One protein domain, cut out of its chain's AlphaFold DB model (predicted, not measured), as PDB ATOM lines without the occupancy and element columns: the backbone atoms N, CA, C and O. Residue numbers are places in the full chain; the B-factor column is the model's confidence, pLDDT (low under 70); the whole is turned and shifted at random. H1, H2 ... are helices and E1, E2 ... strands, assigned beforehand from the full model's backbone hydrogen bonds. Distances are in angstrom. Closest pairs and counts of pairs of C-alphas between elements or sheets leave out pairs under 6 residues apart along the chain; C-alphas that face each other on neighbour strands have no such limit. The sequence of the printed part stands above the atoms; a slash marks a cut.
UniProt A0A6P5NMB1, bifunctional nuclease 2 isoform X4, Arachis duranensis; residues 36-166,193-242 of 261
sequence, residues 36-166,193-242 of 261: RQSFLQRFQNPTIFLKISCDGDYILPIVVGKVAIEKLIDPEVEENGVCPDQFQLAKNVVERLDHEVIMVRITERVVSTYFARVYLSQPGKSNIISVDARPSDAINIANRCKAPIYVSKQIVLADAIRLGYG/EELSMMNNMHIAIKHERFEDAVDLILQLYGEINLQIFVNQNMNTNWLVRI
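This is residues 36 to 166 and 193 to 242 of the 261 residues of the protein "bifunctional nuclease 2 isoform X4" of Arachis duranensis (UniProt A0A6P5NMB1). Helix H4 packs in the angle between two twisted four-stranded sheets, with H2 on one sheet, H3 on the other and H5 on both; the helical hairpin of H6 and H7 sticks out from this body as an arm. The printed part has 181 residues with seven named helices and eight named strands, in the order H1 E1 E2 H2 H3 E3 E4 E5 H4 E6 H5 H6 H7 E7 E8. One sheet, E2 E1 E7 E8, is antiparallel; the other, E5 E4 E3 E6, is mixed. The class is mixed, helices and strands; the whole is only just loose, close to compact, with a radius of gyration of the C-alphas of 19.4 A and spans of 61 by 47 by 35 A.

H1, residues 36 to 40, precedes the hairpin of E1, residues 47 to 53, and E2, residues 57 to 63, with N 50 and O 60 at 2.9 A. H2, residues 66 to 73, is apart from H3, residues 86 to 96, but only just, at 8.3 A. E3, residues 100 to 110, E4, residues 113 to 121, and E5, residues 128 to 133, form a meander, each strand the antiparallel neighbour of the one before, with N 105 and O 117 at 2.9 A and N 118 and O 131 at 2.9 A. H4, residues 135 to 145, leads to E6, residues 149 to 152, parallel to E3, with N 106 and O 150 at 2.8 A. E5, H4 and E6 make a split strand-helix-strand unit, two strands of one sheet joined through a helix, with E4 and E3 between them in the sheet, and its crossover is right-handed. H4 is over E4 and E3 at a height over the sheet of 8.2 A; the closest C-alphas of H4 and E4 are those of Pro 135 and Ala 116, 5.0 A. H4 touches H2 at a shallow tilt of 25 degrees, closest at C-alphas 140 and 72, 5.6 A, and H3 at a steep tilt of 53 degrees, closest at C-alphas 141 and 87, 5.6 A. H5, residues 153 to 159, is over E2, closest at C-alphas 159 and 60, 6.5 A. H6, residues 193 to 206, and H7, residues 210 to 220, form a helical hairpin, closest at C-alphas 201 and 213, 5.2 A. E7, residues 227 to 231, pairs with E1, N 49 and O 229 at 2.9 A, and in a hairpin with E8, residues 237 to 239, N 228 and O 238 at 2.7 A. In the seven helices every O i to N i+4 pair is within hydrogen-bond range.

H1 begins at C-alpha 36, (221.851, 10.026, -27.236), and E8 ends at C-alpha 239, (235.364, 17.361, -29.075). E3 spans 28.7 A from first to last C-alpha, E4 26.9 A and H6 20.1 A.

The two C-alphas farthest apart, those of Val 82 and His 207, are 63.0 A apart. Residues 167 to 192 are cut out, and C-alphas 166 and 193 are 16.0 A apart. The link from H2 to H3 is long. The mean pLDDT of the printed part is 74.8; 64 residues are under 70, among them 213 to 242.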
ATOM      1  N   ARG A  36     220.696  10.044 -26.323       54.31
ATOM      2  CA  ARG A  36     221.851  10.026 -27.236       54.31
ATOM      3  C   ARG A  36     222.450   8.625 -27.371       54.31
ATOM      4  O   ARG A  36     222.740   8.190 -28.480       54.31
ATOM      5  N   GLN A  37     222.586   7.888 -26.272       52.44
ATOM      6  CA  GLN A  37     223.110   6.522 -26.285       52.44
ATOM      7  C   GLN A  37     222.222   5.565 -27.090       52.44
ATOM      8  O   GLN A  37     222.731   4.845 -27.948       52.44
ATOM      9  N   SER A  38     220.905   5.594 -26.879       53.28
ATOM     10  CA  SER A  38     219.961   4.771 -27.649       53.28
ATOM     11  C   SER A  38     219.937   5.121 -29.143       53.28
ATOM     12  O   SER A  38     219.757   4.235 -29.978       53.28
ATOM     13  N   PHE A  39     220.170   6.387 -29.502       63.66
ATOM     14  CA  PHE A  39     220.314   6.813 -30.893       63.66
ATOM     15  C   PHE A  39     221.579   6.235 -31.546       63.66
ATOM     16  O   PHE A  39     221.500   5.658 -32.631       63.66
ATOM     17  N   LEU A  40     222.729   6.323 -30.871       61.62
ATOM     18  CA  LEU A  40     224.002   5.824 -31.398       61.62
ATOM     19  C   LEU A  40     224.013   4.291 -31.545       61.62
ATOM     20  O   LEU A  40     224.574   3.790 -32.518       61.62
ATOM     21  N   GLN A  41     223.328   3.545 -30.664       58.41
ATOM     22  CA  GLN A  41     223.218   2.073 -30.737       58.41
ATOM     23  C   GLN A  41     222.544   1.548 -32.007       58.41
ATOM     24  O   GLN A  41     222.716   0.381 -32.354       58.41
ATOM     25  N   ARG A  42     221.795   2.391 -32.725       63.03
ATOM     26  CA  ARG A  42     221.161   2.005 -33.996       63.03
ATOM     27  C   ARG A  42     222.187   1.766 -35.105       63.03
ATOM     28  O   ARG A  42     221.884   1.086 -36.083       63.03
ATOM     29  N   PHE A  43     223.400   2.294 -34.955       67.12
ATOM     30  CA  PHE A  43     224.480   2.141 -35.919       67.12
ATOM     31  C   PHE A  43     225.341   0.935 -35.542       67.12
ATOM     32  O   PHE A  43     226.167   1.003 -34.637       67.12
ATOM     33  N   GLN A  44     225.137  -0.181 -36.242       65.50
ATOM     34  CA  GLN A  44     225.902  -1.415 -36.018       65.50
ATOM     35  C   GLN A  44     227.300  -1.377 -36.652       65.50
ATOM     36  O   GLN A  44     228.190  -2.127 -36.254       65.50
ATOM     37  N   ASN A  45     227.497  -0.491 -37.630       75.25
ATOM     38  CA  ASN A  45     228.779  -0.295 -38.294       75.25
ATOM     39  C   ASN A  45     229.581   0.811 -37.593       75.25
ATOM     40  O   ASN A  45     228.976   1.779 -37.114       75.25
ATOM     41  N   PRO A  46     230.925   0.727 -37.572       77.38
ATOM     42  CA  PRO A  46     231.751   1.777 -36.995       77.38
ATOM     43  C   PRO A  46     231.450   3.110 -37.689       77.38
ATOM     44  O   PRO A  46     231.469   3.207 -38.915       77.38
ATOM     45  N   THR A  47     231.093   4.123 -36.904       78.56
ATOM     46  CA  THR A  47     230.538   5.380 -37.426       78.56
ATOM     47  C   THR A  47     231.126   6.568 -36.674       78.56
ATOM     48  O   THR A  47     231.162   6.572 -35.441       78.56
ATOM     49  N   ILE A  48     231.567   7.575 -37.430       83.31
ATOM     50  CA  ILE A  48     231.915   8.904 -36.921       83.31
ATOM     51  C   ILE A  48     230.667   9.777 -37.028       83.31
ATOM     52  O   ILE A  48     230.071   9.880 -38.100       83.31
ATOM     53  N   PHE A  49     230.279  10.414 -35.928       82.00
ATOM     54  CA  PHE A  49     229.161  11.346 -35.898       82.00
ATOM     55  C   PHE A  49     229.695  12.769 -35.846       82.00
ATOM     56  O   PHE A  49     230.296  13.185 -34.854       82.00
ATOM     57  N   LEU A  50     229.456  13.515 -36.920       83.88
ATOM     58  CA  LEU A  50     229.777  14.931 -36.991       83.88
ATOM     59  C   LEU A  50     228.569  15.720 -36.508       83.88
ATOM     60  O   LEU A  50     227.551  15.774 -37.198       83.88
ATOM     61  N   LYS A  51     228.661  16.311 -35.316       78.12
ATOM     62  CA  LYS A  51     227.663  17.285 -34.885       78.12
ATOM     63  C   LYS A  51     227.859  18.570 -35.701       78.12
ATOM     64  O   LYS A  51     228.979  18.969 -35.999       78.12
ATOM     65  N   ILE A  52     226.763  19.183 -36.108       74.50
ATOM     66  CA  ILE A  52     226.724  20.372 -36.948       74.50
ATOM     67  C   ILE A  52     225.723  21.324 -36.298       74.50
ATOM     68  O   ILE A  52     224.580  20.939 -36.064       74.50
ATOM     69  N   SER A  53     226.151  22.541 -35.988       68.00
ATOM     70  CA  SER A  53     225.305  23.556 -35.355       68.00
ATOM     71  C   SER A  53     225.069  24.686 -36.352       68.00
ATOM     72  O   SER A  53     225.836  25.640 -36.408       68.00
ATOM     73  N   CYS A  54     224.054  24.510 -37.197       61.19
ATOM     74  CA  CYS A  54     223.679  25.434 -38.270       61.19
ATOM     75  C   CYS A  54     222.147  25.471 -38.295       61.19
ATOM     76  O   CYS A  54     221.540  24.479 -38.690       61.19
ATOM     77  N   ASP A  55     221.526  26.542 -37.791       59.34
ATOM     78  CA  ASP A  55     220.063  26.671 -37.633       59.34
ATOM     79  C   ASP A  55     219.406  25.465 -36.919       59.34
ATOM     80  O   ASP A  55     218.340  24.956 -37.291       59.34
ATOM     81  N   GLY A  56     220.096  24.944 -35.900       64.50
ATOM     82  CA  GLY A  56     219.707  23.772 -35.118       64.50
ATOM     83  C   GLY A  56     220.857  22.792 -34.891       64.50
ATOM     84  O   GLY A  56     221.928  22.905 -35.486       64.50
ATOM     85  N   ASP A  57     220.627  21.811 -34.019       73.25
ATOM     86  CA  ASP A  57     221.570  20.720 -33.787       73.25
ATOM     87  C   ASP A  57     221.324  19.606 -34.810       73.25
ATOM     88  O   ASP A  57     220.285  18.950 -34.799       73.25
ATOM     89  N   TYR A  58     222.293  19.359 -35.685       78.69
ATOM     90  CA  TYR A  58     222.299  18.251 -36.635       78.69
ATOM     91  C   TYR A  58     223.436  17.284 -36.309       78.69
ATOM     92  O   TYR A  58     224.464  17.662 -35.753       78.69
ATOM     93  N   ILE A  59     223.264  16.019 -36.675       83.56
ATOM     94  CA  ILE A  59     224.316  15.009 -36.659       83.56
ATOM     95  C   ILE A  59     224.397  14.358 -38.031       83.56
ATOM     96  O   ILE A  59     223.426  13.781 -38.509       83.56
ATOM     97  N   LEU A  60     225.581  14.382 -38.633       84.56
ATOM     98  CA  LEU A  60     225.885  13.651 -39.853       84.56
ATOM     99  C   LEU A  60     226.645  12.356 -39.511       84.56
ATOM    100  O   LEU A  60     227.798  12.426 -39.073       84.56
ATOM    101  N   PRO A  61     226.030  11.173 -39.695       86.00
ATOM    102  CA  PRO A  61     226.720   9.898 -39.544       86.00
ATOM    103  C   PRO A  61     227.564   9.564 -40.783       86.00
ATOM    104  O   PRO A  61     227.060   9.509 -41.906       86.00
ATOM    105  N   ILE A  62     228.846   9.267 -40.572       86.94
ATOM    106  CA  ILE A  62     229.774   8.789 -41.602       86.94
ATOM    107  C   ILE A  62     230.271   7.403 -41.202       86.94
ATOM    108  O   ILE A  62     231.027   7.250 -40.241       86.94
ATOM    109  N   VAL A  63     229.843   6.386 -41.948       85.31
ATOM    110  CA  VAL A  63     230.282   5.002 -41.735       85.31
ATOM    111  C   VAL A  63     231.736   4.861 -42.179       85.31
ATOM    112  O   VAL A  63     232.098   5.250 -43.289       85.31
ATOM    113  N   VAL A  64     232.573   4.298 -41.311       84.56
ATOM    114  CA  VAL A  64     234.017   4.150 -41.517       84.56
ATOM    115  C   VAL A  64     234.506   2.774 -41.062       84.56
ATOM    116  O   VAL A  64     233.787   1.999 -40.435       84.56
ATOM    117  N   GLY A  65     235.758   2.448 -41.381       81.38
ATOM    118  CA  GLY A  65     236.421   1.267 -40.829       81.38
ATOM    119  C   GLY A  65     236.840   1.468 -39.368       81.38
ATOM    120  O   GLY A  65     237.056   2.595 -38.926       81.38
ATOM    121  N   LYS A  66     237.029   0.366 -38.628       81.56
ATOM    122  CA  LYS A  66     237.434   0.410 -37.208       81.56
ATOM    123  C   LYS A  66     238.746   1.167 -36.978       81.56
ATOM    124  O   LYS A  66     238.801   2.025 -36.107       81.56
ATOM    125  N   VAL A  67     239.741   0.926 -37.834       83.19
ATOM    126  CA  VAL A  67     241.068   1.564 -37.765       83.19
ATOM    127  C   VAL A  67     240.977   3.091 -37.842       83.19
ATOM    128  O   VAL A  67     241.692   3.792 -37.135       83.19
ATOM    129  N   ALA A  68     240.073   3.631 -38.665       84.50
ATOM    130  CA  ALA A  68     239.917   5.080 -38.805       84.50
ATOM    131  C   ALA A  68     239.475   5.756 -37.504       84.50
ATOM    132  O   ALA A  68     239.812   6.908 -37.252       84.50
ATOM    133  N   ILE A  69     238.699   5.039 -36.703       81.81
ATOM    134  CA  ILE A  69     238.221   5.511 -35.415       81.81
ATOM    135  C   ILE A  69     239.298   5.353 -34.346       81.81
ATOM    136  O   ILE A  69     239.484   6.270 -33.558       81.81
ATOM    137  N   GLU A  70     239.993   4.215 -34.317       81.31
ATOM    138  CA  GLU A  70     241.094   3.984 -33.372       81.31
ATOM    139  C   GLU A  70     242.114   5.124 -33.460       81.31
ATOM    140  O   GLU A  70     242.471   5.721 -32.450       81.31
ATOM    141  N   LYS A  71     242.474   5.518 -34.687       82.56
ATOM    142  CA  LYS A  71     243.382   6.641 -34.952       82.56
ATOM    143  C   LYS A  71     242.823   8.021 -34.607       82.56
ATOM    144  O   LYS A  71     243.595   8.947 -34.371       82.56
ATOM    145  N   LEU A  72     241.500   8.158 -34.564       82.19
ATOM    146  CA  LEU A  72     240.844   9.409 -34.201       82.19
ATOM    147  C   LEU A  72     240.780   9.587 -32.681       82.19
ATOM    148  O   LEU A  72     240.924  10.706 -32.194       82.19
ATOM    149  N   ILE A  73     240.545   8.488 -31.957       74.94
ATOM    150  CA  ILE A  73     240.378   8.441 -30.499       74.94
ATOM    151  C   ILE A  73     241.716   8.576 -29.774       74.94
ATOM    152  O   ILE A  73     241.750   9.171 -28.703       74.94
ATOM    153  N   ASP A  74     242.796   8.037 -30.336       69.88
ATOM    154  CA  ASP A  74     244.098   8.007 -29.673       69.88
ATOM    155  C   ASP A  74     245.178   8.787 -30.448       69.88
ATOM    156  O   ASP A  74     246.080   8.197 -31.047       69.88
ATOM    157  N   PRO A  75     245.081  10.130 -30.510       59.69
ATOM    158  CA  PRO A  75     246.060  10.941 -31.227       59.69
ATOM    159  C   PRO A  75     247.380  11.129 -30.458       59.69
ATOM    160  O   PRO A  75     248.373  11.499 -31.080       59.69
ATOM    161  N   GLU A  76     247.393  10.912 -29.135       54.41
ATOM    162  CA  GLU A  76     248.496  11.292 -28.233       54.41
ATOM    163  C   GLU A  76     249.416  10.132 -27.835       54.41
ATOM    164  O   GLU A  76     250.608  10.361 -27.614       54.41
ATOM    165  N   VAL A  77     248.935   8.880 -27.797       52.62
ATOM    166  CA  VAL A  77     249.799   7.723 -27.470       52.62
ATOM    167  C   VAL A  77     250.949   7.567 -28.473       52.62
ATOM    168  O   VAL A  77     251.984   6.979 -28.155       52.62
ATOM    169  N   GLU A  78     250.834   8.167 -29.656       53.09
ATOM    170  CA  GLU A  78     251.865   8.116 -30.687       53.09
ATOM    171  C   GLU A  78     252.835   9.298 -30.731       53.09
ATOM    172  O   GLU A  78     253.860   9.183 -31.400       53.09
ATOM    173  N   GLU A  79     252.599  10.397 -30.006       51.66
ATOM    174  CA  GLU A  79     253.614  11.463 -29.909       51.66
ATOM    175  C   GLU A  79     254.868  10.962 -29.159       51.66
ATOM    176  O   GLU A  79     255.983  11.408 -29.423       51.66
ATOM    177  N   ASN A  80     254.694   9.937 -28.315       52.44
ATOM    178  CA  ASN A  80     255.755   9.199 -27.620       52.44
ATOM    179  C   ASN A  80     256.006   7.790 -28.204       52.44
ATOM    180  O   ASN A  80     256.726   6.984 -27.609       52.44
ATOM    181  N   GLY A  81     255.387   7.461 -29.342       58.03
ATOM    182  CA  GLY A  81     255.546   6.176 -30.018       58.03
ATOM    183  C   GLY A  81     256.892   6.066 -30.738       58.03
ATOM    184  O   GLY A  81     257.453   7.050 -31.209       58.03
ATOM    185  N   VAL A  82     257.416   4.842 -30.874       62.94
ATOM    186  CA  VAL A  82     258.707   4.579 -31.551       62.94
ATOM    187  C   VAL A  82     258.676   4.966 -33.044       62.94
ATOM    188  O   VAL A  82     259.727   5.193 -33.641       62.94
ATOM    189  N   CYS A  83     257.491   5.052 -33.661       75.50
ATOM    190  CA  CYS A  83     257.312   5.397 -35.073       75.50
ATOM    191  C   CYS A  83     256.018   6.211 -35.275       75.50
ATOM    192  O   CYS A  83     255.002   5.838 -34.687       75.50
ATOM    193  N   PRO A  84     256.025   7.276 -36.103       82.31
ATOM    194  CA  PRO A  84     254.817   8.040 -36.421       82.31
ATOM    195  C   PRO A  84     253.804   7.208 -37.226       82.31
ATOM    196  O   PRO A  84     254.190   6.560 -38.202       82.31
ATOM    197  N   ASP A  85     252.504   7.274 -36.905       86.75
ATOM    198  CA  ASP A  85     251.477   6.789 -37.835       86.75
ATOM    199  C   ASP A  85     251.397   7.609 -39.128       86.75
ATOM    200  O   ASP A  85     252.023   8.652 -39.324       86.75
ATOM    201  N   GLN A  86     250.558   7.114 -40.034       90.31
ATOM    202  CA  GLN A  86     250.244   7.727 -41.317       90.31
ATOM    203  C   GLN A  86     249.739   9.179 -41.215       90.31
ATOM    204  O   GLN A  86     250.002   9.968 -42.121       90.31
ATOM    205  N   PHE A  87     249.037   9.559 -40.142       91.81
ATOM    206  CA  PHE A  87     248.485  10.908 -39.992       91.81
ATOM    207  C   PHE A  87     249.531  11.877 -39.437       91.81
ATOM    208  O   PHE A  87     249.612  13.019 -39.893       91.81
ATOM    209  N   GLN A  88     250.394  11.407 -38.534       89.50
ATOM    210  CA  GLN A  88     251.588  12.125 -38.109       89.50
ATOM    211  C   GLN A  88     252.572  12.298 -39.260       89.50
ATOM    212  O   GLN A  88     253.116  13.381 -39.442       89.50
ATOM    213  N   LEU A  89     252.785  11.252 -40.064       92.69
ATOM    214  CA  LEU A  89     253.621  11.319 -41.256       92.69
ATOM    215  C   LEU A  89     253.094  12.385 -42.221       92.69
ATOM    216  O   LEU A  89     253.877  13.208 -42.687       92.69
ATOM    217  N   ALA A  90     251.783  12.413 -42.481       94.12
ATOM    218  CA  ALA A  90     251.168  13.429 -43.330       94.12
ATOM    219  C   ALA A  90     251.402  14.849 -42.788       94.12
ATOM    220  O   ALA A  90     251.845  15.716 -43.541       94.12
ATOM    221  N   LYS A  91     251.185  15.075 -41.484       92.62
ATOM    222  CA  LYS A  91     251.484  16.356 -40.826       92.62
ATOM    223  C   LYS A  91     252.957  16.741 -40.988       92.62
ATOM    224  O   LYS A  91     253.250  17.831 -41.465       92.62
ATOM    225  N   ASN A  92     253.874  15.827 -40.674       93.31
ATOM    226  CA  ASN A  92     255.312  16.068 -40.766       93.31
ATOM    227  C   ASN A  92     255.737  16.412 -42.202       93.31
ATOM    228  O   ASN A  92     256.571  17.287 -42.401       93.31
ATOM    229  N   VAL A  93     255.182  15.733 -43.211       95.50
ATOM    230  CA  VAL A  93     255.468  16.029 -44.624       95.50
ATOM    231  C   VAL A  93     254.981  17.428 -44.995       95.50
ATOM    232  O   VAL A  93     255.728  18.174 -45.620       95.50
ATOM    233  N   VAL A  94     253.763  17.797 -44.591       95.19
ATOM    234  CA  VAL A  94     253.195  19.132 -44.835       95.19
ATOM    235  C   VAL A  94     254.064  20.221 -44.194       95.19
ATOM    236  O   VAL A  94     254.461  21.161 -44.881       95.19
ATOM    237  N   GLU A  95     254.453  20.040 -42.930       93.56
ATOM    238  CA  GLU A  95     255.323  20.974 -42.204       93.56
ATOM    239  C   GLU A  95     256.718  21.082 -42.838       93.56
ATOM    240  O   GLU A  95     257.249  22.178 -42.985       93.56
ATOM    241  N   ARG A  96     257.312  19.964 -43.279       96.25
ATOM    242  CA  ARG A  96     258.628  19.956 -43.948       96.25
ATOM    243  C   ARG A  96     258.628  20.602 -45.329       96.25
ATOM    244  O   ARG A  96     259.702  20.899 -45.842       96.25
ATOM    245  N   LEU A  97     257.456  20.789 -45.928       94.94
ATOM    246  CA  LEU A  97     257.280  21.516 -47.182       94.94
ATOM    247  C   LEU A  97     256.910  22.990 -46.949       94.94
ATOM    248  O   LEU A  97     256.520  23.666 -47.902       94.94
ATOM    249  N   ASP A  98     256.990  23.485 -45.711       94.50
ATOM    250  CA  ASP A  98     256.593  24.840 -45.314       94.50
ATOM    251  C   ASP A  98     255.122  25.156 -45.650       94.50
ATOM    252  O   ASP A  98     254.785  26.263 -46.075       94.50
ATOM    253  N   HIS A  99     254.244  24.157 -45.516       95.62
ATOM    254  CA  HIS A  99     252.796  24.307 -45.649       95.62
ATOM    255  C   HIS A  99     252.101  24.017 -44.315       95.62
ATOM    256  O   HIS A  99     252.653  23.376 -43.424       95.62
ATOM    257  N   GLU A 100     250.849  24.447 -44.207       93.56
ATOM    258  CA  GLU A 100     249.947  24.137 -43.104       93.56
ATOM    259  C   GLU A 100     248.608  23.625 -43.641       93.56
ATOM    260  O   GLU A 100     248.152  24.045 -44.709       93.56
ATOM    261  N   VAL A 101     247.970  22.711 -42.904       93.88
ATOM    262  CA  VAL A 101     246.590  22.304 -43.194       93.88
ATOM    263  C   VAL A 101     245.657  23.396 -42.689       93.88
ATOM    264  O   VAL A 101     245.451  23.524 -41.485       93.88
ATOM    265  N   ILE A 102     245.066  24.161 -43.605       92.81
ATOM    266  CA  ILE A 102     244.161  25.262 -43.246       92.81
ATOM    267  C   ILE A 102     242.741  24.793 -42.964       92.81
ATOM    268  O   ILE A 102     242.056  25.382 -42.135       92.81
ATOM    269  N   MET A 103     242.281  23.755 -43.665       86.31
ATOM    270  CA  MET A 103     240.948  23.194 -43.482       86.31
ATOM    271  C   MET A 103     240.792  21.844 -44.173       86.31
ATOM    272  O   MET A 103     241.532  21.487 -45.094       86.31
ATOM    273  N   VAL A 104     239.747  21.130 -43.779       90.62
ATOM    274  CA  VAL A 104     239.239  19.953 -44.479       90.62
ATOM    275  C   VAL A 104     237.783  20.180 -44.848       90.62
ATOM    276  O   VAL A 104     237.014  20.670 -44.031       90.62
ATOM    277  N   ARG A 105     237.379  19.803 -46.064       87.12
ATOM    278  CA  ARG A 105     235.985  19.913 -46.519       87.12
ATOM    279  C   ARG A 105     235.455  18.546 -46.924       87.12
ATOM    280  O   ARG A 105     236.074  17.872 -47.742       87.12
ATOM    281  N   ILE A 106     234.296  18.158 -46.404       89.44
ATOM    282  CA  ILE A 106     233.485  17.058 -46.931       89.44
ATOM    283  C   ILE A 106     232.600  17.658 -48.020       89.44
ATOM    284  O   ILE A 106     231.742  18.496 -47.746       89.44
ATOM    285  N   THR A 107     232.886  17.288 -49.262       85.94
ATOM    286  CA  THR A 107     232.493  18.058 -50.452       85.94
ATOM    287  C   THR A 107     231.218  17.531 -51.084       85.94
ATOM    288  O   THR A 107     230.253  18.273 -51.234       85.94
ATOM    289  N   GLU A 108     231.190  16.242 -51.407       85.94
ATOM    290  CA  GLU A 108     230.067  15.615 -52.092       85.94
ATOM    291  C   GLU A 108     229.811  14.192 -51.595       85.94
ATOM    292  O   GLU A 108     230.632  13.577 -50.904       85.94
ATOM    293  N   ARG A 109     228.648  13.665 -51.978       88.62
ATOM    294  CA  ARG A 109     228.281  12.269 -51.786       88.62
ATOM    295  C   ARG A 109     227.785  11.690 -53.101       88.62
ATOM    296  O   ARG A 109     226.808  12.174 -53.665       88.62
ATOM    297  N   VAL A 110     228.403  10.595 -53.531       88.94
ATOM    298  CA  VAL A 110     227.960   9.820 -54.692       88.94
ATOM    299  C   VAL A 110     227.456   8.469 -54.201       88.94
ATOM    300  O   VAL A 110     228.211   7.679 -53.633       88.94
ATOM    301  N   VAL A 111     226.161   8.206 -54.398       88.00
ATOM    302  CA  VAL A 111     225.456   7.001 -53.926       88.00
ATOM    303  C   VAL A 111     225.533   6.838 -52.402       88.00
ATOM    304  O   VAL A 111     224.680   7.344 -51.679       88.00
ATOM    305  N   SER A 112     226.540   6.142 -51.880       83.19
ATOM    306  CA  SER A 112     226.748   5.885 -50.449       83.19
ATOM    307  C   SER A 112     228.141   6.298 -49.974       83.19
ATOM    308  O   SER A 112     228.499   6.017 -48.834       83.19
ATOM    309  N   THR A 113     228.923   6.953 -50.834       87.88
ATOM    310  CA  THR A 113     230.322   7.289 -50.571       87.88
ATOM    311  C   THR A 113     230.488   8.797 -50.520       87.88
ATOM    312  O   THR A 113     230.203   9.494 -51.494       87.88
ATOM    313  N   TYR A 114     230.948   9.293 -49.376       92.31
ATOM    314  CA  TYR A 114     231.328  10.690 -49.196       92.31
ATOM    315  C   TYR A 114     232.758  10.930 -49.688       92.31
ATOM    316  O   TYR A 114     233.628  10.073 -49.520       92.31
ATOM    317  N   PHE A 115     233.008  12.125 -50.214       94.06
ATOM    318  CA  PHE A 115     234.318  12.583 -50.666       94.06
ATOM    319  C   PHE A 115     234.771  13.790 -49.855       94.06
ATOM    320  O   PHE A 115     233.966  14.648 -49.481       94.06
ATOM    321  N   ALA A 116     236.071  13.879 -49.590       95.56
ATOM    322  CA  ALA A 116     236.652  14.983 -48.850       95.56
ATOM    323  C   ALA A 116     237.896  15.540 -49.545       95.56
ATOM    324  O   ALA A 116     238.534  14.884 -50.367       95.56
ATOM    325  N   ARG A 117     238.235  16.778 -49.195       95.38
ATOM    326  CA  ARG A 117     239.449  17.458 -49.632       95.38
ATOM    327  C   ARG A 117     240.162  18.077 -48.447       95.38
ATOM    328  O   ARG A 117     239.524  18.688 -47.590       95.38
ATOM    329  N   VAL A 118     241.480  17.932 -48.426       96.31
ATOM    330  CA  VAL A 118     242.380  18.608 -47.491       96.31
ATOM    331  C   VAL A 118     242.963  19.818 -48.204       96.31
ATOM    332  O   VAL A 118     243.464  19.687 -49.320       96.31
ATOM    333  N   TYR A 119     242.881  20.987 -47.580       93.88
ATOM    334  CA  TYR A 119     243.402  22.231 -48.129       93.88
ATOM    335  C   TYR A 119     244.657  22.636 -47.367       93.88
ATOM    336  O   TYR A 119     244.662  22.681 -46.135       93.88
ATOM    337  N   LEU A 120     245.714  22.922 -48.122       95.19
ATOM    338  CA  LEU A 120     247.028  23.311 -47.635       95.19
ATOM    339  C   LEU A 120     247.363  24.709 -48.150       95.19
ATOM    340  O   LEU A 120     247.084  25.019 -49.309       95.19
ATOM    341  N   SER A 121     248.029  25.524 -47.345       94.31
ATOM    342  CA  SER A 121     248.633  26.775 -47.818       94.31
ATOM    343  C   SER A 121     250.001  26.988 -47.198       94.31
ATOM    344  O   SER A 121     250.314  26.416 -46.162       94.31
ATOM    345  N   GLN A 122     250.821  27.823 -47.832       93.75
ATOM    346  CA  GLN A 122     252.028  28.334 -47.187       93.75
ATOM    347  C   GLN A 122     251.687  29.634 -46.451       93.75
ATOM    348  O   GLN A 122     251.032  30.495 -47.053       93.75
ATOM    349  N   PRO A 123     252.153  29.826 -45.206       88.25
ATOM    350  CA  PRO A 123     251.936  31.068 -44.477       88.25
ATOM    351  C   PRO A 123     252.366  32.295 -45.295       88.25
ATOM    352  O   PRO A 123     253.467  32.349 -45.845       88.25
ATOM    353  N   GLY A 124     251.480  33.287 -45.406       83.88
ATOM    354  CA  GLY A 124     251.738  34.523 -46.153       83.88
ATOM    355  C   GLY A 124     251.627  34.414 -47.680       83.88
ATOM    356  O   GLY A 124     251.871  35.406 -48.369       83.88
ATOM    357  N   LYS A 125     251.235  33.258 -48.234       85.19
ATOM    358  CA  LYS A 125     250.931  33.102 -49.665       85.19
ATOM    359  C   LYS A 125     249.443  32.845 -49.879       85.19
ATOM    360  O   LYS A 125     248.805  32.139 -49.112       85.19
ATOM    361  N   SER A 126     248.905  33.375 -50.974       84.69
ATOM    362  CA  SER A 126     247.509  33.160 -51.380       84.69
ATOM    363  C   SER A 126     247.277  31.842 -52.123       84.69
ATOM    364  O   SER A 126     246.137  31.519 -52.449       84.69
ATOM    365  N   ASN A 127     248.338  31.085 -52.424       90.25
ATOM    366  CA  ASN A 127     248.203  29.821 -53.135       90.25
ATOM    367  C   ASN A 127     247.670  28.734 -52.195       90.25
ATOM    368  O   ASN A 127     248.297  28.433 -51.177       90.25
ATOM    369  N   ILE A 128     246.544  28.133 -52.575       92.19
ATOM    370  CA  ILE A 128     245.903  27.040 -51.847       92.19
ATOM    371  C   ILE A 128     246.018  25.772 -52.688       92.19
ATOM    372  O   ILE A 128     245.614  25.742 -53.850       92.19
ATOM    373  N   ILE A 129     246.551  24.715 -52.086       94.06
ATOM    374  CA  ILE A 129     246.646  23.384 -52.682       94.06
ATOM    375  C   ILE A 129     245.532  22.526 -52.093       94.06
ATOM    376  O   ILE A 129     245.373  22.465 -50.876       94.06
ATOM    377  N   SER A 130     244.775  21.839 -52.942       94.19
ATOM    378  CA  SER A 130     243.763  20.872 -52.513       94.19
ATOM    379  C   SER A 130     244.204  19.449 -52.829       94.19
ATOM    380  O   SER A 130     244.615  19.170 -53.956       94.19
ATOM    381  N   VAL A 131     244.058  18.544 -51.865       96.69
ATOM    382  CA  VAL A 131     244.358  17.115 -52.009       96.69
ATOM    383  C   VAL A 131     243.096  16.304 -51.743       96.69
ATOM    384  O   VAL A 131     242.425  16.507 -50.730       96.69
ATOM    385  N   ASP A 132     242.781  15.377 -52.644       96.88
ATOM    386  CA  ASP A 132     241.647  14.468 -52.485       96.88
ATOM    387  C   ASP A 132     241.921  13.457 -51.371       96.88
ATOM    388  O   ASP A 132     242.999  12.868 -51.287       96.88
ATOM    389  N   ALA A 133     240.927  13.247 -50.513       95.62
ATOM    390  CA  ALA A 133     241.025  12.336 -49.385       95.62
ATOM    391  C   ALA A 133     239.686  11.646 -49.110       95.62
ATOM    392  O   ALA A 133     238.602  12.172 -49.376       95.62
ATOM    393  N   ARG A 134     239.745  10.457 -48.503       95.44
ATOM    394  CA  ARG A 134     238.544   9.854 -47.917       95.44
ATOM    395  C   ARG A 134     238.142  10.663 -46.678       95.44
ATOM    396  O   ARG A 134     239.031  11.116 -45.955       95.44
ATOM    397  N   PRO A 135     236.842  10.787 -46.365       93.75
ATOM    398  CA  PRO A 135     236.375  11.530 -45.194       93.75
ATOM    399  C   PRO A 135     237.054  11.097 -43.894       93.75
ATOM    400  O   PRO A 135     237.478  11.945 -43.121       93.75
ATOM    401  N   SER A 136     237.228   9.788 -43.678       93.19
ATOM    402  CA  SER A 136     237.915   9.260 -42.496       93.19
ATOM    403  C   SER A 136     239.347   9.772 -42.357       93.19
ATOM    404  O   SER A 136     239.772  10.123 -41.259       93.19
ATOM    405  N   ASP A 137     240.089   9.809 -43.463       95.25
ATOM    406  CA  ASP A 137     241.491  10.216 -43.470       95.25
ATOM    407  C   ASP A 137     241.590  11.729 -43.286       95.25
ATOM    408  O   ASP A 137     242.379  12.208 -42.480       95.25
ATOM    409  N   ALA A 138     240.722  12.475 -43.969       94.31
ATOM    410  CA  ALA A 138     240.663  13.923 -43.877       94.31
ATOM    411  C   ALA A 138     240.308  14.387 -42.450       94.31
ATOM    412  O   ALA A 138     240.958  15.281 -41.917       94.31
ATOM    413  N   ILE A 139     239.347  13.732 -41.787       91.50
ATOM    414  CA  ILE A 139     238.991  14.007 -40.385       91.50
ATOM    415  C   ILE A 139     240.174  13.722 -39.446       91.50
ATOM    416  O   ILE A 139     240.458  14.524 -38.559       91.50
ATOM    417  N   ASN A 140     240.898  12.616 -39.646       91.25
ATOM    418  CA  ASN A 140     242.077  12.293 -38.836       91.25
ATOM    419  C   ASN A 140     243.232  13.287 -39.054       91.25
ATOM    420  O   ASN A 140     243.868  13.708 -38.088       91.25
ATOM    421  N   ILE A 141     243.473  13.710 -40.299       93.38
ATOM    422  CA  ILE A 141     244.451  14.760 -40.624       93.38
ATOM    423  C   ILE A 141     244.061  16.071 -39.941       93.38
ATOM    424  O   ILE A 141     244.905  16.695 -39.299       93.38
ATOM    425  N   ALA A 142     242.789  16.466 -40.026       90.62
ATOM    426  CA  ALA A 142     242.278  17.663 -39.365       90.62
ATOM    427  C   ALA A 142     242.463  17.591 -37.843       90.62
ATOM    428  O   ALA A 142     242.959  18.542 -37.244       90.62
ATOM    429  N   ASN A 143     242.168  16.440 -37.227       86.56
ATOM    430  CA  ASN A 143     242.383  16.216 -35.797       86.56
ATOM    431  C   ASN A 143     243.865  16.354 -35.398       86.56
ATOM    432  O   ASN A 143     244.181  16.959 -34.371       86.56
ATOM    433  N   ARG A 144     244.787  15.839 -36.227       87.19
ATOM    434  CA  ARG A 144     246.236  15.902 -35.969       87.19
ATOM    435  C   ARG A 144     246.825  17.297 -36.181       87.19
ATOM    436  O   ARG A 144     247.709  17.721 -35.433       87.19
ATOM    437  N   CYS A 145     246.333  18.006 -37.190       88.06
ATOM    438  CA  CYS A 145     246.790  19.349 -37.550       88.06
ATOM    439  C   CYS A 145     246.018  20.456 -36.822       88.06
ATOM    440  O   CYS A 145     246.332  21.625 -37.003       88.06
ATOM    441  N   LYS A 146     245.015  20.095 -36.007       85.50
ATOM    442  CA  LYS A 146     244.089  21.032 -35.351       85.50
ATOM    443  C   LYS A 146     243.411  21.977 -36.353       85.50
ATOM    444  O   LYS A 146     243.164  23.143 -36.054       85.50
ATOM    445  N   ALA A 147     243.101  21.453 -37.538       84.56
ATOM    446  CA  ALA A 147     242.462  22.194 -38.615       84.56
ATOM    447  C   ALA A 147     240.926  22.098 -38.527       84.56
ATOM    448  O   ALA A 147     240.398  21.056 -38.125       84.56
ATOM    449  N   PRO A 148     240.191  23.149 -38.924       85.31
ATOM    450  CA  PRO A 148     238.736  23.125 -38.987       85.31
ATOM    451  C   PRO A 148     238.220  22.144 -40.048       85.31
ATOM    452  O   PRO A 148     238.815  21.965 -41.116       85.31
ATOM    453  N   ILE A 149     237.071  21.531 -39.754       85.12
ATOM    454  CA  ILE A 149     236.349  20.647 -40.672       85.12
ATOM    455  C   ILE A 149     235.074  21.354 -41.128       85.12
ATOM    456  O   ILE A 149     234.289  21.830 -40.307       85.12
ATOM    457  N   TYR A 150     234.845  21.353 -42.436       83.38
ATOM    458  CA  TYR A 150     233.648  21.876 -43.076       83.38
ATOM    459  C   TYR A 150     232.889  20.778 -43.803       83.38
ATOM    460  O   TYR A 150     233.472  19.811 -44.302       83.38
ATOM    461  N   VAL A 151     231.577  20.949 -43.903       82.25
ATOM    462  CA  VAL A 151     230.690  20.027 -44.615       82.25
ATOM    463  C   VAL A 151     229.822  20.822 -45.579       82.25
ATOM    464  O   VAL A 151     229.263  21.851 -45.206       82.25
ATOM    465  N   SER A 152     229.699  20.333 -46.813       83.06
ATOM    466  CA  SER A 152     228.803  20.914 -47.811       83.06
ATOM    467  C   SER A 152     227.363  20.956 -47.303       83.06
ATOM    468  O   SER A 152     226.809  19.936 -46.881       83.06
ATOM    469  N   LYS A 153     226.722  22.125 -47.417       79.19
ATOM    470  CA  LYS A 153     225.315  22.339 -47.047       79.19
ATOM    471  C   LYS A 153     224.384  21.319 -47.709       79.19
ATOM    472  O   LYS A 153     223.432  20.867 -47.083       79.19
ATOM    473  N   GLN A 154     224.678  20.901 -48.944       79.00
ATOM    474  CA  GLN A 154     223.873  19.900 -49.652       79.00
ATOM    475  C   GLN A 154     223.884  18.537 -48.954       79.00
ATOM    476  O   GLN A 154     222.839  17.895 -48.858       79.00
ATOM    477  N   ILE A 155     225.040  18.121 -48.427       83.75
ATOM    478  CA  ILE A 155     225.166  16.892 -47.638       83.75
ATOM    479  C   ILE A 155     224.384  17.030 -46.335       83.75
ATOM    480  O   ILE A 155     223.638  16.126 -45.973       83.75
ATOM    481  N   VAL A 156     224.515  18.171 -45.651       81.19
ATOM    482  CA  VAL A 156     223.792  18.415 -44.394       81.19
ATOM    483  C   VAL A 156     222.283  18.309 -44.610       81.19
ATOM    484  O   VAL A 156     221.609  17.580 -43.892       81.19
ATOM    485  N   LEU A 157     221.757  18.964 -45.644       79.69
ATOM    486  CA  LEU A 157     220.327  18.952 -45.956       79.69
ATOM    487  C   LEU A 157     219.805  17.581 -46.405       79.69
ATOM    488  O   LEU A 157     218.622  17.295 -46.222       79.69
ATOM    489  N   ALA A 158     220.641  16.761 -47.043       81.88
ATOM    490  CA  ALA A 158     220.234  15.452 -47.542       81.88
ATOM    491  C   ALA A 158     220.324  14.353 -46.473       81.88
ATOM    492  O   ALA A 158     219.433  13.507 -46.397       81.88
ATOM    493  N   ASP A 159     221.387  14.374 -45.664       84.06
ATOM    494  CA  ASP A 159     221.832  13.204 -44.904       84.06
ATOM    495  C   ASP A 159     221.980  13.448 -43.402       84.06
ATOM    496  O   ASP A 159     222.068  12.482 -42.635       84.06
ATOM    497  N   ALA A 160     222.023  14.707 -42.954       82.25
ATOM    498  CA  ALA A 160     222.145  14.990 -41.534       82.25
ATOM    499  C   ALA A 160     220.814  14.778 -40.806       82.25
ATOM    500  O   ALA A 160     219.725  15.112 -41.275       82.25
ATOM    501  N   ILE A 161     220.920  14.234 -39.604       83.06
ATOM    502  CA  ILE A 161     219.806  13.944 -38.718       83.06
ATOM    503  C   ILE A 161     219.672  15.115 -37.755       83.06
ATOM    504  O   ILE A 161     220.569  15.364 -36.951       83.06
ATOM    505  N   ARG A 162     218.548  15.832 -37.815       79.81
ATOM    506  CA  ARG A 162     218.250  16.898 -36.854       79.81
ATOM    507  C   ARG A 162     218.014  16.286 -35.473       79.81
ATOM    508  O   ARG A 162     217.092  15.492 -35.285       79.81
ATOM    509  N   LEU A 163     218.835  16.664 -34.502       68.31
ATOM    510  CA  LEU A 163     218.624  16.380 -33.090       68.31
ATOM    511  C   LEU A 163     217.527  17.305 -32.563       68.31
ATOM    512  O   LEU A 163     217.783  18.384 -32.037       68.31
ATOM    513  N   GLY A 164     216.279  16.884 -32.728       60.03
ATOM    514  CA  GLY A 164     215.161  17.537 -32.064       60.03
ATOM    515  C   GLY A 164     215.164  17.197 -30.577       60.03
ATOM    516  O   GLY A 164     214.865  16.061 -30.205       60.03
ATOM    517  N   TYR A 165     215.434  18.179 -29.721       48.84
ATOM    518  CA  TYR A 165     214.991  18.136 -28.328       48.84
ATOM    519  C   TYR A 165     213.487  18.416 -28.284       48.84
ATOM    520  O   TYR A 165     213.074  19.496 -27.900       48.84
ATOM    521  N   GLY A 166     212.676  17.450 -28.722       38.47
ATOM    522  CA  GLY A 166     211.216  17.545 -28.686       38.47
ATOM    523  C   GLY A 166     210.606  18.558 -29.670       38.47
ATOM    524  O   GLY A 166     210.895  19.741 -29.640       38.47
ATOM    525  N   GLU A 193     209.208  33.121 -28.608       62.47
ATOM    526  CA  GLU A 193     210.417  33.549 -27.893       62.47
ATOM    527  C   GLU A 193     211.514  34.007 -28.866       62.47
ATOM    528  O   GLU A 193     212.052  35.106 -28.698       62.47
ATOM    529  N   GLU A 194     211.772  33.239 -29.930       59.22
ATOM    530  CA  GLU A 194     212.751  33.584 -30.972       59.22
ATOM    531  C   GLU A 194     212.376  34.888 -31.701       59.22
ATOM    532  O   GLU A 194     213.199  35.798 -31.845       59.22
ATOM    533  N   LEU A 195     211.097  35.042 -32.071       67.12
ATOM    534  CA  LEU A 195     210.577  36.275 -32.671       67.12
ATOM    535  C   LEU A 195     210.712  37.485 -31.741       67.12
ATOM    536  O   LEU A 195     211.021  38.584 -32.209       67.12
ATOM    537  N   SER A 196     210.504  37.302 -30.434       71.69
ATOM    538  CA  SER A 196     210.634  38.390 -29.460       71.69
ATOM    539  C   SER A 196     212.080  38.884 -29.342       71.69
ATOM    540  O   SER A 196     212.315  40.093 -29.313       71.69
ATOM    541  N   MET A 197     213.058  37.972 -29.366       67.44
ATOM    542  CA  MET A 197     214.480  38.316 -29.304       67.44
ATOM    543  C   MET A 197     214.958  38.995 -30.589       67.44
ATOM    544  O   MET A 197     215.638  40.019 -30.515       67.44
ATOM    545  N   MET A 198     214.545  38.499 -31.759       66.31
ATOM    546  CA  MET A 198     214.889  39.114 -33.045       66.31
ATOM    547  C   MET A 198     214.298  40.526 -33.179       66.31
ATOM    548  O   MET A 198     214.961  41.445 -33.663       66.31
ATOM    549  N   ASN A 199     213.073  40.731 -32.685       76.75
ATOM    550  CA  ASN A 199     212.459  42.054 -32.631       76.75
ATOM    551  C   ASN A 199     213.217  42.999 -31.679       76.75
ATOM    552  O   ASN A 199     213.498  44.139 -32.043       76.75
ATOM    553  N   ASN A 200     213.618  42.524 -30.496       73.31
ATOM    554  CA  ASN A 200     214.391  43.318 -29.535       73.31
ATOM    555  C   ASN A 200     215.779  43.700 -30.072       73.31
ATOM    556  O   ASN A 200     216.212  44.838 -29.901       73.31
ATOM    557  N   MET A 201     216.441  42.791 -30.789       74.69
ATOM    558  CA  MET A 201     217.697  43.066 -31.489       74.69
ATOM    559  C   MET A 201     217.512  44.145 -32.565       74.69
ATOM    560  O   MET A 201     218.290  45.096 -32.641       74.69
ATOM    561  N   HIS A 202     216.458  44.044 -33.379       69.19
ATOM    562  CA  HIS A 202     216.164  45.032 -34.418       69.19
ATOM    563  C   HIS A 202     215.864  46.423 -33.834       69.19
ATOM    564  O   HIS A 202     216.265  47.442 -34.401       69.19
ATOM    565  N   ILE A 203     215.195  46.468 -32.680       81.44
ATOM    566  CA  ILE A 203     214.967  47.694 -31.911       81.44
ATOM    567  C   ILE A 203     216.306  48.262 -31.417       81.44
ATOM    568  O   ILE A 203     216.569  49.443 -31.630       81.44
ATOM    569  N   ALA A 204     217.190  47.445 -30.838       79.69
ATOM    570  CA  ALA A 204     218.500  47.894 -30.356       79.69
ATOM    571  C   ALA A 204     219.366  48.504 -31.476       79.69
ATOM    572  O   ALA A 204     219.936  49.579 -31.290       79.69
ATOM    573  N   ILE A 205     219.370  47.894 -32.669       74.69
ATOM    574  CA  ILE A 205     220.071  48.418 -33.856       74.69
ATOM    575  C   ILE A 205     219.487  49.766 -34.295       74.69
ATOM    576  O   ILE A 205     220.234  50.707 -34.555       74.69
ATOM    577  N   LYS A 206     218.153  49.888 -34.348       83.12
ATOM    578  CA  LYS A 206     217.478  51.150 -34.701       83.12
ATOM    579  C   LYS A 206     217.765  52.282 -33.719       83.12
ATOM    580  O   LYS A 206     217.729  53.441 -34.117       83.12
ATOM    581  N   HIS A 207     218.021  51.947 -32.460       82.25
ATOM    582  CA  HIS A 207     218.337  52.906 -31.405       82.25
ATOM    583  C   HIS A 207     219.847  53.095 -31.183       82.25
ATOM    584  O   HIS A 207     220.221  53.677 -30.169       82.25
ATOM    585  N   GLU A 208     220.703  52.613 -32.095       81.25
ATOM    586  CA  GLU A 208     222.174  52.718 -32.014       81.25
ATOM    587  C   GLU A 208     222.774  52.129 -30.719       81.25
ATOM    588  O   GLU A 208     223.879  52.465 -30.295       81.25
ATOM    589  N   ARG A 209     222.051  51.196 -30.090       83.38
ATOM    590  CA  ARG A 209     222.481  50.446 -28.906       83.38
ATOM    591  C   ARG A 209     223.224  49.185 -29.338       83.38
ATOM    592  O   ARG A 209     222.719  48.070 -29.215       83.38
ATOM    593  N   PHE A 210     224.407  49.377 -29.914       65.44
ATOM    594  CA  PHE A 210     225.158  48.293 -30.551       65.44
ATOM    595  C   PHE A 210     225.680  47.248 -29.557       65.44
ATOM    596  O   PHE A 210     225.663  46.072 -29.894       65.44
ATOM    597  N   GLU A 211     226.052  47.640 -28.336       67.56
ATOM    598  CA  GLU A 211     226.493  46.698 -27.289       67.56
ATOM    599  C   GLU A 211     225.365  45.741 -26.877       67.56
ATOM    600  O   GLU A 211     225.547  44.530 -26.877       67.56
ATOM    601  N   ASP A 212     224.149  46.255 -26.652       74.44
ATOM    602  CA  ASP A 212     222.991  45.406 -26.335       74.44
ATOM    603  C   ASP A 212     222.587  44.516 -27.518       74.44
ATOM    604  O   ASP A 212     222.121  43.394 -27.333       74.44
ATOM    605  N   ALA A 213     222.752  45.007 -28.752       68.81
ATOM    606  CA  ALA A 213     222.540  44.199 -29.946       68.81
ATOM    607  C   ALA A 213     223.579  43.075 -30.039       68.81
ATOM    608  O   ALA A 213     223.212  41.961 -30.394       68.81
ATOM    609  N   VAL A 214     224.840  43.339 -29.690       67.06
ATOM    610  CA  VAL A 214     225.901  42.326 -29.621       67.06
ATOM    611  C   VAL A 214     225.599  41.304 -28.531       67.06
ATOM    612  O   VAL A 214     225.680  40.117 -28.817       67.06
ATOM    613  N   ASP A 215     225.158  41.716 -27.345       69.88
ATOM    614  CA  ASP A 215     224.752  40.788 -26.281       69.88
ATOM    615  C   ASP A 215     223.550  39.926 -26.695       69.88
ATOM    616  O   ASP A 215     223.544  38.719 -26.468       69.88
ATOM    617  N   LEU A 216     222.558  40.505 -27.381       65.12
ATOM    618  CA  LEU A 216     221.414  39.765 -27.926       65.12
ATOM    619  C   LEU A 216     221.816  38.831 -29.075       65.12
ATOM    620  O   LEU A 216     221.276  37.733 -29.174       65.12
ATOM    621  N   ILE A 217     222.781  39.219 -29.914       61.69
ATOM    622  CA  ILE A 217     223.386  38.349 -30.934       61.69
ATOM    623  C   ILE A 217     224.145  37.212 -30.250       61.69
ATOM    624  O   ILE A 217     223.977  36.062 -30.629       61.69
ATOM    625  N   LEU A 218     224.942  37.486 -29.221       56.22
ATOM    626  CA  LEU A 218     225.661  36.462 -28.462       56.22
ATOM    627  C   LEU A 218     224.694  35.542 -27.708       56.22
ATOM    628  O   LEU A 218     224.975  34.360 -27.554       56.22
ATOM    629  N   GLN A 219     223.532  36.039 -27.291       57.94
ATOM    630  CA  GLN A 219     222.478  35.238 -26.674       57.94
ATOM    631  C   GLN A 219     221.689  34.407 -27.706       57.94
ATOM    632  O   GLN A 219     221.278  33.292 -27.390       57.94
ATOM    633  N   LEU A 220     221.528  34.906 -28.939       53.41
ATOM    634  CA  LEU A 220     220.930  34.186 -30.075       53.41
ATOM    635  C   LEU A 220     221.884  33.142 -30.693       53.41
ATOM    636  O   LEU A 220     221.437  32.083 -31.122       53.41
ATOM    637  N   TYR A 221     223.189  33.423 -30.719       51.88
ATOM    638  CA  TYR A 221     224.228  32.647 -31.416       51.88
ATOM    639  C   TYR A 221     225.324  32.119 -30.473       51.88
ATOM    640  O   TYR A 221     226.468  31.964 -30.898       51.88
ATOM    641  N   GLY A 222     224.988  31.878 -29.199       42.69
ATOM    642  CA  GLY A 222     225.923  31.548 -28.114       42.69
ATOM    643  C   GLY A 222     227.073  30.608 -28.476       42.69
ATOM    644  O   GLY A 222     226.932  29.721 -29.315       42.69
ATOM    645  N   GLU A 223     228.220  30.807 -27.814       36.72
ATOM    646  CA  GLU A 223     229.456  30.036 -27.998       36.72
ATOM    647  C   GLU A 223     229.197  28.533 -28.215       36.72
ATOM    648  O   GLU A 223     228.743  27.803 -27.330       36.72
ATOM    649  N   ILE A 224     229.504  28.062 -29.426       33.62
ATOM    650  CA  ILE A 224     229.180  26.704 -29.863       33.62
ATOM    651  C   ILE A 224     230.316  25.747 -29.484       33.62
ATOM    652  O   ILE A 224     231.398  25.758 -30.077       33.62
ATOM    653  N   ASN A 225     230.030  24.861 -28.529       30.47
ATOM    654  CA  ASN A 225     230.827  23.675 -28.213       30.47
ATOM    655  C   ASN A 225     230.345  22.463 -29.036       30.47
ATOM    656  O   ASN A 225     229.157  22.128 -29.032       30.47
ATOM    657  N   LEU A 226     231.267  21.775 -29.722       33.44
ATOM    658  CA  LEU A 226     230.963  20.713 -30.691       33.44
ATOM    659  C   LEU A 226     231.637  19.371 -30.372       33.44
ATOM    660  O   LEU A 226     232.851  19.232 -30.474       33.44
ATOM    661  N   GLN A 227     230.830  18.368 -30.008       40.22
ATOM    662  CA  GLN A 227     231.259  16.995 -29.697       40.22
ATOM    663  C   GLN A 227     231.195  16.087 -30.937       40.22
ATOM    664  O   GLN A 227     230.130  15.935 -31.536       40.22
ATOM    665  N   ILE A 228     232.317  15.449 -31.282       47.44
ATOM    666  CA  ILE A 228     232.366  14.233 -32.095       47.44
ATOM    667  C   ILE A 228     232.065  13.031 -31.204       47.44
ATOM    668  O   ILE A 228     232.755  12.729 -30.229       47.44
ATOM    669  N   PHE A 229     231.052  12.277 -31.603       49.97
ATOM    670  CA  PHE A 229     230.790  10.975 -31.014       49.97
ATOM    671  C   PHE A 229     231.330   9.914 -31.952       49.97
ATOM    672  O   PHE A 229     231.186  10.012 -33.173       49.97
ATOM    673  N   VAL A 230     231.940   8.884 -31.381       43.03
ATOM    674  CA  VAL A 230     232.379   7.736 -32.155       43.03
ATOM    675  C   VAL A 230     231.746   6.481 -31.584       43.03
ATOM    676  O   VAL A 230     231.802   6.242 -30.379       43.03
ATOM    677  N   ASN A 231     231.112   5.681 -32.439       42.84
ATOM    678  CA  ASN A 231     230.534   4.413 -32.013       42.84
ATOM    679  C   ASN A 231     231.482   3.249 -32.340       42.84
ATOM    680  O   ASN A 231     231.675   2.908 -33.509       42.84
ATOM    681  N   GLN A 232     232.056   2.650 -31.291       46.00
ATOM    682  CA  GLN A 232     232.840   1.402 -31.318       46.00
ATOM    683  C   GLN A 232     232.353   0.360 -30.292       46.00
ATOM    684  O   GLN A 232     232.959  -0.702 -30.179       46.00
ATOM    685  N   ASN A 233     231.242   0.622 -29.590       39.84
ATOM    686  CA  ASN A 233     230.951   0.294 -28.181       39.84
ATOM    687  C   ASN A 233     231.295   1.460 -27.246       39.84
ATOM    688  O   ASN A 233     232.418   1.950 -27.197       39.84
ATOM    689  N   MET A 234     230.262   1.923 -26.546       41.28
ATOM    690  CA  MET A 234     230.196   3.145 -25.748       41.28
ATOM    691  C   MET A 234     231.367   3.310 -24.773       41.28
ATOM    692  O   MET A 234     231.443   2.526 -23.834       41.28
ATOM    693  N   ASN A 235     232.197   4.355 -24.938       30.47
ATOM    694  CA  ASN A 235     232.629   5.182 -23.792       30.47
ATOM    695  C   ASN A 235     233.483   6.437 -24.063       30.47
ATOM    696  O   ASN A 235     233.979   7.014 -23.098       30.47
ATOM    697  N   THR A 236     233.666   6.924 -25.292       35.38
ATOM    698  CA  THR A 236     234.492   8.130 -25.498       35.38
ATOM    699  C   THR A 236     233.769   9.210 -26.309       35.38
ATOM    700  O   THR A 236     233.433   9.032 -27.478       35.38
ATOM    701  N   ASN A 237     233.492  10.339 -25.646       33.47
ATOM    702  CA  ASN A 237     233.044  11.581 -26.278       33.47
ATOM    703  C   ASN A 237     234.295  12.419 -26.552       33.47
ATOM    704  O   ASN A 237     234.976  12.796 -25.601       33.47
ATOM    705  N   TRP A 238     234.580  12.730 -27.813       36.16
ATOM    706  CA  TRP A 238     235.678  13.623 -28.192       36.16
ATOM    707  C   TRP A 238     235.106  14.932 -28.738       36.16
ATOM    708  O   TRP A 238     233.988  14.967 -29.233       36.16
ATOM    709  N   LEU A 239     235.821  16.044 -28.616       32.06
ATOM    710  CA  LEU A 239     235.364  17.361 -29.075       32.06
ATOM    711  C   LEU A 239     236.170  17.743 -30.322       32.06
ATOM    712  O   LEU A 239     237.392  17.820 -30.246       32.06
ATOM    713  N   VAL A 240     235.520  17.981 -31.464       38.56
ATOM    714  CA  VAL A 240     236.180  18.577 -32.641       38.56
ATOM    715  C   VAL A 240     235.245  19.624 -33.223       38.56
ATOM    716  O   VAL A 240     234.061  19.370 -33.437       38.56
ATOM    717  N   ARG A 241     235.792  20.819 -33.450       37.44
ATOM    718  CA  ARG A 241     235.069  21.990 -33.948       37.44
ATOM    719  C   ARG A 241     234.753  21.812 -35.436       37.44
ATOM    720  O   ARG A 241     235.658  21.593 -36.239       37.44
ATOM    721  N   ILE A 242     233.474  21.913 -35.786       46.72
ATOM    722  CA  ILE A 242     232.960  21.761 -37.155       46.72
ATOM    723  C   ILE A 242     232.154  23.008 -37.504       46.72
ATOM    724  O   ILE A 242     231.358  23.486 -36.701       46.72
TER     725      ILE A 242